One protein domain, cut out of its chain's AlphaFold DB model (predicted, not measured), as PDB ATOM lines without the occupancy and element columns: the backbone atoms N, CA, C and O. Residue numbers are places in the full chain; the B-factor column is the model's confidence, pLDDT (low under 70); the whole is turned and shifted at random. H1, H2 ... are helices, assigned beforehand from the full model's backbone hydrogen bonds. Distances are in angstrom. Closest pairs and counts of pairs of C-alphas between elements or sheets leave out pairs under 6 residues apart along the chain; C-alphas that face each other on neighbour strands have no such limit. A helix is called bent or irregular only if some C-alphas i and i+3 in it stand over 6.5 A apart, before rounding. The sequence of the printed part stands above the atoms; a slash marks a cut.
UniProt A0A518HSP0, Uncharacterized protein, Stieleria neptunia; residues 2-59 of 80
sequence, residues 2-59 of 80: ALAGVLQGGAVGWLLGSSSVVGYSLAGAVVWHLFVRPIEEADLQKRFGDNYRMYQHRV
ATOM      1  N   ALA A   2     154.273 -46.516 197.808       59.66
ATOM      2  CA  ALA A   2     153.250 -46.159 198.813       59.66
ATOM      3  C   ALA A   2     151.958 -47.013 198.769       59.66
ATOM      4  O   ALA A   2     151.547 -47.543 199.796       59.66
ATOM      5  N   LEU A   3     151.365 -47.232 197.585       60.88
ATOM      6  CA  LEU A   3     150.187 -48.105 197.420       60.88
ATOM      7  C   LEU A   3     150.454 -49.542 197.903       60.88
ATOM      8  O   LEU A   3     149.624 -50.117 198.597       60.88
ATOM      9  N   ALA A   4     151.616 -50.107 197.562       61.41
ATOM     10  CA  ALA A   4     151.994 -51.453 197.985       61.41
ATOM     11  C   ALA A   4     152.160 -51.532 199.510       61.41
ATOM     12  O   ALA A   4     151.701 -52.492 200.113       61.41
ATOM     13  N   GLY A   5     152.727 -50.496 200.140       61.31
ATOM     14  CA  GLY A   5     152.853 -50.411 201.598       61.31
ATOM     15  C   GLY A   5     151.504 -50.308 202.318       61.31
ATOM     16  O   GLY A   5     151.286 -51.002 203.309       61.31
ATOM     17  N   VAL A   6     150.570 -49.506 201.798       66.44
ATOM     18  CA  VAL A   6     149.212 -49.382 202.360       66.44
ATOM     19  C   VAL A   6     148.415 -50.676 202.171       66.44
ATOM     20  O   VAL A   6     147.773 -51.139 203.110       66.44
ATOM     21  N   LEU A   7     148.497 -51.305 200.994       69.94
ATOM     22  CA  LEU A   7     147.851 -52.597 200.736       69.94
ATOM     23  C   LEU A   7     148.443 -53.715 201.601       69.94
ATOM     24  O   LEU A   7     147.696 -54.530 202.131       69.94
ATOM     25  N   GLN A   8     149.762 -53.731 201.790       74.62
ATOM     26  CA  GLN A   8     150.434 -54.697 202.653       74.62
ATOM     27  C   GLN A   8     150.043 -54.500 204.125       74.62
ATOM     28  O   GLN A   8     149.719 -55.473 204.798       74.62
ATOM     29  N   GLY A   9     150.004 -53.257 204.617       65.19
ATOM     30  CA  GLY A   9     149.540 -52.945 205.972       65.19
ATOM     31  C   GLY A   9     148.077 -53.340 206.200       65.19
ATOM     32  O   GLY A   9     147.757 -53.971 207.207       65.19
ATOM     33  N   GLY A  10     147.208 -53.056 205.224       65.88
ATOM     34  CA  GLY A  10     145.809 -53.484 205.238       65.88
ATOM     35  C   GLY A  10     145.652 -55.008 205.235       65.88
ATOM     36  O   GLY A  10     144.880 -55.543 206.028       65.88
ATOM     37  N   ALA A  11     146.427 -55.718 204.410       72.69
ATOM     38  CA  ALA A  11     146.417 -57.179 204.346       72.69
ATOM     39  C   ALA A  11     146.904 -57.825 205.653       72.69
ATOM     40  O   ALA A  11     146.303 -58.791 206.115       72.69
ATOM     41  N   VAL A  12     147.943 -57.269 206.288       72.81
ATOM     42  CA  VAL A  12     148.445 -57.736 207.593       72.81
ATOM     43  C   VAL A  12     147.420 -57.480 208.703       72.81
ATOM     44  O   VAL A  12     147.165 -58.369 209.512       72.81
ATOM     45  N   GLY A  13     146.783 -56.305 208.726       65.31
ATOM     46  CA  GLY A  13     145.720 -55.992 209.688       65.31
ATOM     47  C   GLY A  13     144.492 -56.896 209.543       65.31
ATOM     48  O   GLY A  13     143.919 -57.317 210.548       65.31
ATOM     49  N   TRP A  14     144.134 -57.251 208.304       66.88
ATOM     50  CA  TRP A  14     143.076 -58.219 208.005       66.88
ATOM     51  C   TRP A  14     143.456 -59.636 208.461       66.88
ATOM     52  O   TRP A  14     142.658 -60.298 209.121       66.88
ATOM     53  N   LEU A  15     144.677 -60.092 208.161       67.12
ATOM     54  CA  LEU A  15     145.195 -61.408 208.569       67.12
ATOM     55  C   LEU A  15     145.245 -61.588 210.092       67.12
ATOM     56  O   LEU A  15     145.005 -62.685 210.585       67.12
ATOM     57  N   LEU A  16     145.535 -60.520 210.836       69.56
ATOM     58  CA  LEU A  16     145.608 -60.535 212.299       69.56
ATOM     59  C   LEU A  16     144.238 -60.369 212.987       69.56
ATOM     60  O   LEU A  16     144.174 -60.422 214.214       69.56
ATOM     61  N   GLY A  17     143.151 -60.148 212.233       65.44
ATOM     62  CA  GLY A  17     141.781 -60.071 212.761       65.44
ATOM     63  C   GLY A  17     141.511 -58.899 213.717       65.44
ATOM     64  O   GLY A  17     140.514 -58.911 214.435       65.44
ATOM     65  N   SER A  18     142.388 -57.890 213.753       67.50
ATOM     66  CA  SER A  18     142.327 -56.790 214.721       67.50
ATOM     67  C   SER A  18     141.978 -55.470 214.038       67.50
ATOM     68  O   SER A  18     142.806 -54.849 213.366       67.50
ATOM     69  N   SER A  19     140.746 -55.003 214.252       71.94
ATOM     70  CA  SER A  19     140.237 -53.738 213.705       71.94
ATOM     71  C   SER A  19     141.084 -52.526 214.114       71.94
ATOM     72  O   SER A  19     141.203 -51.575 213.345       71.94
ATOM     73  N   SER A  20     141.739 -52.576 215.280       75.94
ATOM     74  CA  SER A  20     142.645 -51.519 215.750       75.94
ATOM     75  C   SER A  20     143.890 -51.372 214.869       75.94
ATOM     76  O   SER A  20     144.338 -50.256 214.619       75.94
ATOM     77  N   VAL A  21     144.430 -52.479 214.347       75.06
ATOM     78  CA  VAL A  21     145.608 -52.467 213.460       75.06
ATOM     79  C   VAL A  21     145.240 -51.914 212.085       75.06
ATOM     80  O   VAL A  21     145.978 -51.107 211.518       75.06
ATOM     81  N   VAL A  22     144.062 -52.286 211.578       76.31
ATOM     82  CA  VAL A  22     143.512 -51.720 210.338       76.31
ATOM     83  C   VAL A  22     143.302 -50.211 210.489       76.31
ATOM     84  O   VAL A  22     143.747 -49.443 209.636       76.31
ATOM     85  N   GLY A  23     142.708 -49.769 211.602       80.19
ATOM     86  CA  GLY A  23     142.522 -48.350 211.909       80.19
ATOM     87  C   GLY A  23     143.841 -47.575 211.980       80.19
ATOM     88  O   GLY A  23     143.954 -46.504 211.387       80.19
ATOM     89  N   TYR A  24     144.865 -48.137 212.626       79.88
ATOM     90  CA  TYR A  24     146.195 -47.529 212.688       79.88
ATOM     91  C   TYR A  24     146.851 -47.409 211.304       79.88
ATOM     92  O   TYR A  24     147.418 -46.369 210.973       79.88
ATOM     93  N   SER A  25     146.733 -48.440 210.464       75.50
ATOM     94  CA  SER A  25     147.271 -48.414 209.098       75.50
ATOM     95  C   SER A  25     146.580 -47.357 208.228       75.50
ATOM     96  O   SER A  25     147.257 -46.619 207.511       75.50
ATOM     97  N   LEU A  26     145.254 -47.218 208.346       80.44
ATOM     98  CA  LEU A  26     144.494 -46.168 207.665       80.44
ATOM     99  C   LEU A  26     144.875 -44.772 208.170       80.44
ATOM    100  O   LEU A  26     145.105 -43.876 207.360       80.44
ATOM    101  N   ALA A  27     145.004 -44.590 209.486       84.44
ATOM    102  CA  ALA A  27     145.444 -43.326 210.071       84.44
ATOM    103  C   ALA A  27     146.849 -42.943 209.581       84.44
ATOM    104  O   ALA A  27     147.063 -41.809 209.158       84.44
ATOM    105  N   GLY A  28     147.782 -43.897 209.542       79.62
ATOM    106  CA  GLY A  28     149.119 -43.692 208.987       79.62
ATOM    107  C   GLY A  28     149.096 -43.317 207.502       79.62
ATOM    108  O   GLY A  28     149.808 -42.402 207.094       79.62
ATOM    109  N   ALA A  29     148.239 -43.958 206.700       80.00
ATOM    110  CA  ALA A  29     148.068 -43.616 205.289       80.00
ATOM    111  C   ALA A  29     147.517 -42.192 205.101       80.00
ATOM    112  O   ALA A  29     148.006 -41.454 204.245       80.00
ATOM    113  N   VAL A  30     146.547 -41.782 205.925       84.75
ATOM    114  CA  VAL A  30     145.990 -40.420 205.918       84.75
ATOM    115  C   VAL A  30     147.052 -39.402 206.327       84.75
ATOM    116  O   VAL A  30     147.260 -38.422 205.615       84.75
ATOM    117  N   VAL A  31     147.772 -39.649 207.423       86.81
ATOM    118  CA  VAL A  31     148.851 -38.772 207.900       86.81
ATOM    119  C   VAL A  31     149.944 -38.632 206.843       86.81
ATOM    120  O   VAL A  31     150.347 -37.516 206.527       86.81
ATOM    121  N   TRP A  32     150.385 -39.727 206.219       82.62
ATOM    122  CA  TRP A  32     151.339 -39.655 205.111       82.62
ATOM    123  C   TRP A  32     150.797 -38.780 203.981       82.62
ATOM    124  O   TRP A  32     151.491 -37.879 203.505       82.62
ATOM    125  N   HIS A  33     149.563 -39.039 203.541       82.88
ATOM    126  CA  HIS A  33     148.970 -38.343 202.404       82.88
ATOM    127  C   HIS A  33     148.809 -36.838 202.653       82.88
ATOM    128  O   HIS A  33     148.926 -36.056 201.712       82.88
ATOM    129  N   LEU A  34     148.569 -36.440 203.904       83.25
ATOM    130  CA  LEU A  34     148.391 -35.043 204.298       83.25
ATOM    131  C   LEU A  34     149.698 -34.315 204.613       83.25
ATOM    132  O   LEU A  34     149.764 -33.114 204.386       83.25
ATOM    133  N   PHE A  35     150.719 -34.999 205.135       86.12
ATOM    134  CA  PHE A  35     151.942 -34.340 205.611       86.12
ATOM    135  C   PHE A  35     153.169 -34.668 204.769       86.12
ATOM    136  O   PHE A  35     153.846 -33.763 204.291       86.12
ATOM    137  N   VAL A  36     153.455 -35.949 204.545       84.50
ATOM    138  CA  VAL A  36     154.680 -36.373 203.849       84.50
ATOM    139  C   VAL A  36     154.588 -36.051 202.361       84.50
ATOM    140  O   VAL A  36     155.498 -35.445 201.802       84.50
ATOM    141  N   ARG A  37     153.453 -36.381 201.735       85.75
ATOM    142  CA  ARG A  37     153.234 -36.152 200.304       85.75
ATOM    143  C   ARG A  37     153.430 -34.686 199.885       85.75
ATOM    144  O   ARG A  37     154.209 -34.472 198.963       85.75
ATOM    145  N   PRO A  38     152.774 -33.673 200.486       84.38
ATOM    146  CA  PRO A  38     152.937 -32.296 200.016       84.38
ATOM    147  C   PRO A  38     154.358 -31.763 200.205       84.38
ATOM    148  O   PRO A  38     154.818 -30.973 199.385       84.38
ATOM    149  N   ILE A  39     155.070 -32.208 201.246       87.31
ATOM    150  CA  ILE A  39     156.475 -31.838 201.459       87.31
ATOM    151  C   ILE A  39     157.346 -32.425 200.343       87.31
ATOM    152  O   ILE A  39     158.163 -31.718 199.756       87.31
ATOM    153  N   GLU A  40     157.142 -33.699 200.023       86.12
ATOM    154  CA  GLU A  40     157.890 -34.404 198.985       86.12
ATOM    155  C   GLU A  40     157.586 -33.848 197.584       86.12
ATOM    156  O   GLU A  40     158.506 -33.578 196.815       86.12
ATOM    157  N   GLU A  41     156.316 -33.570 197.263       86.81
ATOM    158  CA  GLU A  41     155.936 -32.929 195.996       86.81
ATOM    159  C   GLU A  41     156.506 -31.504 195.880       86.81
ATOM    160  O   GLU A  41     156.929 -31.107 194.795       86.81
ATOM    161  N   ALA A  42     156.578 -30.743 196.978       87.69
ATOM    162  CA  ALA A  42     157.187 -29.414 196.978       87.69
ATOM    163  C   ALA A  42     158.708 -29.463 196.753       87.69
ATOM    164  O   ALA A  42     159.243 -28.618 196.030       87.69
ATOM    165  N   ASP A  43     159.409 -30.442 197.334       90.12
ATOM    166  CA  ASP A  43     160.838 -30.664 197.068       90.12
ATOM    167  C   ASP A  43     161.077 -31.071 195.608       90.12
ATOM    168  O   ASP A  43     161.916 -30.490 194.915       90.12
ATOM    169  N   LEU A  44     160.275 -32.007 195.094       88.50
ATOM    170  CA  LEU A  44     160.359 -32.453 193.705       88.50
ATOM    171  C   LEU A  44     160.059 -31.313 192.726       88.50
ATOM    172  O   LEU A  44     160.790 -31.136 191.750       88.50
ATOM    173  N   GLN A  45     159.058 -30.479 193.012       90.44
ATOM    174  CA  GLN A  45     158.755 -29.302 192.201       90.44
ATOM    175  C   GLN A  45     159.918 -28.300 192.207       90.44
ATOM    176  O   GLN A  45     160.232 -27.735 191.161       90.44
ATOM    177  N   LYS A  46     160.601 -28.106 193.344       90.81
ATOM    178  CA  LYS A  46     161.796 -27.247 193.415       90.81
ATOM    179  C   LYS A  46     162.968 -27.801 192.606       90.81
ATOM    180  O   LYS A  46     163.685 -27.028 191.979       90.81
ATOM    181  N   ARG A  47     163.176 -29.119 192.622       90.69
ATOM    182  CA  ARG A  47     164.329 -29.766 191.972       90.69
ATOM    183  C   ARG A  47     164.147 -29.976 190.471       90.69
ATOM    184  O   ARG A  47     165.126 -29.924 189.734       90.69
ATOM    185  N   PHE A  48     162.920 -30.227 190.024       90.44
ATOM    186  CA  PHE A  48     162.630 -30.657 188.653       90.44
ATOM    187  C   PHE A  48     161.701 -29.709 187.881       90.44
ATOM    188  O   PHE A  48     161.607 -29.823 186.656       90.44
ATOM    189  N   GLY A  49     161.020 -28.782 188.561       90.44
ATOM    190  CA  GLY A  49     160.204 -27.743 187.934       90.44
ATOM    191  C   GLY A  49     159.122 -28.292 187.000       90.44
ATOM    192  O   GLY A  49     158.315 -29.147 187.371       90.44
ATOM    193  N   ASP A  50     159.095 -27.792 185.764       88.62
ATOM    194  CA  ASP A  50     158.038 -28.098 184.793       88.62
ATOM    195  C   ASP A  50     158.018 -29.556 184.323       88.62
ATOM    196  O   ASP A  50     156.946 -30.091 184.024       88.62
ATOM    197  N   ASN A  51     159.167 -30.238 184.334       87.25
ATOM    198  CA  ASN A  51     159.236 -31.666 184.016       87.25
ATOM    199  C   ASN A  51     158.446 -32.498 185.031       87.25
ATOM    200  O   ASN A  51     157.728 -33.428 184.656       87.25
ATOM    201  N   TYR A  52     158.527 -32.132 186.313       86.81
ATOM    202  CA  TYR A  52     157.758 -32.796 187.359       86.81
ATOM    203  C   TYR A  52     156.268 -32.478 187.253       86.81
ATOM    204  O   TYR A  52     155.451 -33.389 187.338       86.81
ATOM    205  N   ARG A  53     155.909 -31.233 186.925       85.00
ATOM    206  CA  ARG A  53     154.518 -30.845 186.641       85.00
ATOM    207  C   ARG A  53     153.903 -31.700 185.529       85.00
ATOM    208  O   ARG A  53     152.806 -32.234 185.678       85.00
ATOM    209  N   MET A  54     154.623 -31.893 184.420       87.12
ATOM    210  CA  MET A  54     154.173 -32.766 183.328       87.12
ATOM    211  C   MET A  54     154.093 -34.240 183.742       87.12
ATOM    212  O   MET A  54     153.180 -34.945 183.309       87.12
ATOM    213  N   TYR A  55     155.026 -34.708 184.572       85.62
ATOM    214  CA  TYR A  55     155.008 -36.061 185.122       85.62
ATOM    215  C   TYR A  55     153.787 -36.294 186.023       85.62
ATOM    216  O   TYR A  55     153.067 -37.272 185.823       85.62
ATOM    217  N   GLN A  56     153.490 -35.369 186.939       85.12
ATOM    218  CA  GLN A  56     152.327 -35.432 187.828       85.12
ATOM    219  C   GLN A  56     151.000 -35.486 187.058       85.12
ATOM    220  O   GLN A  56     150.074 -36.178 187.472       85.12
ATOM    221  N   HIS A  57     150.903 -34.800 185.916       84.19
ATOM    222  CA  HIS A  57     149.712 -34.874 185.065       84.19
ATOM    223  C   HIS A  57     149.549 -36.224 184.355       84.19
ATOM    224  O   HIS A  57     148.422 -36.618 184.057       84.19
ATOM    225  N   ARG A  58     150.648 -36.933 184.066       83.81
ATOM    226  CA  ARG A  58     150.612 -38.222 183.358       83.81
ATOM    227  C   ARG A  58     150.502 -39.413 184.296       83.81
ATOM    228  O   ARG A  58     149.929 -40.418 183.899       83.81
ATOM    229  N   VAL A  59     151.050 -39.326 185.505       81.81
ATOM    230  CA  VAL A  59     151.145 -40.463 186.424       81.81
ATOM    231  C   VAL A  59     150.244 -40.249 187.631       81.81
ATOM    232  O   VAL A  59     150.470 -39.375 188.463       81.81
TER     233      VAL A  59
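This is residues 2 to 59 of the 80 residues of an uncharacterized protein of Stieleria neptunia (UniProt A0A518HSP0). A long helix, H2, makes the backbone of a rod, and a shorter helix folds back at each of its ends: H1 side by side with the first part of H2 as a helical hairpin, and the short H3 at a slant from the other end. H1 and H3 lie on the same side of H2 with a gap between them, and H2 has a kink near residue 37. The printed part has 58 residues with three named helices, in the order H1, H2, H3, and no named strand; the class is all helix. It is only just loose, close to extended, with a radius of gyration of the C-alphas of 15.1 A and spans of 45 by 20 by 13 A.

H1, residues 2 to 15, begins with C-alpha 2 at (153.250, -46.159, 198.813) and is 19.8 A long from first to last C-alpha. H2, residues 19 to 48, is 40.8 A long and ends with C-alpha 48 at (162.630, -30.657, 188.653). It is neither bent nor irregular, but only just: C-alphas 34 and 37 are 6.4 A apart. H3, residues 50 to 58, is 12.6 A long and ends with C-alpha 58 at (150.612, -38.222, 183.358).

H1 and H2 form a hairpin and touch, H2 with residues 19 to 29 alone; their closest C-alphas, of Gly 13 and Val 22, are 4.9 A apart. They run opposite ways at a shallow tilt of 6 degrees. The kink in H2 is 32 degrees. H2 and H3 only just touch, and only at the corner, with 3 pairs of C-alphas within 8 A; the closest are those of Gln 45 and Tyr 52, 6.1 A apart. They run opposite ways at a steep tilt of 38 degrees. H1 and H3 are apart. In H1 and H3 every O i to N i+4 pair is within hydrogen-bond range; in H2, 23 of 26 are.

The two C-alphas farthest apart, of Gly 17 and Asp 50, are 45.5 A apart. The printed part has no cut, and both links are tight. The mean pLDDT of the printed part is 79.1; residues 2 to 7, 9 to 10 and 13 to 18 are under 70.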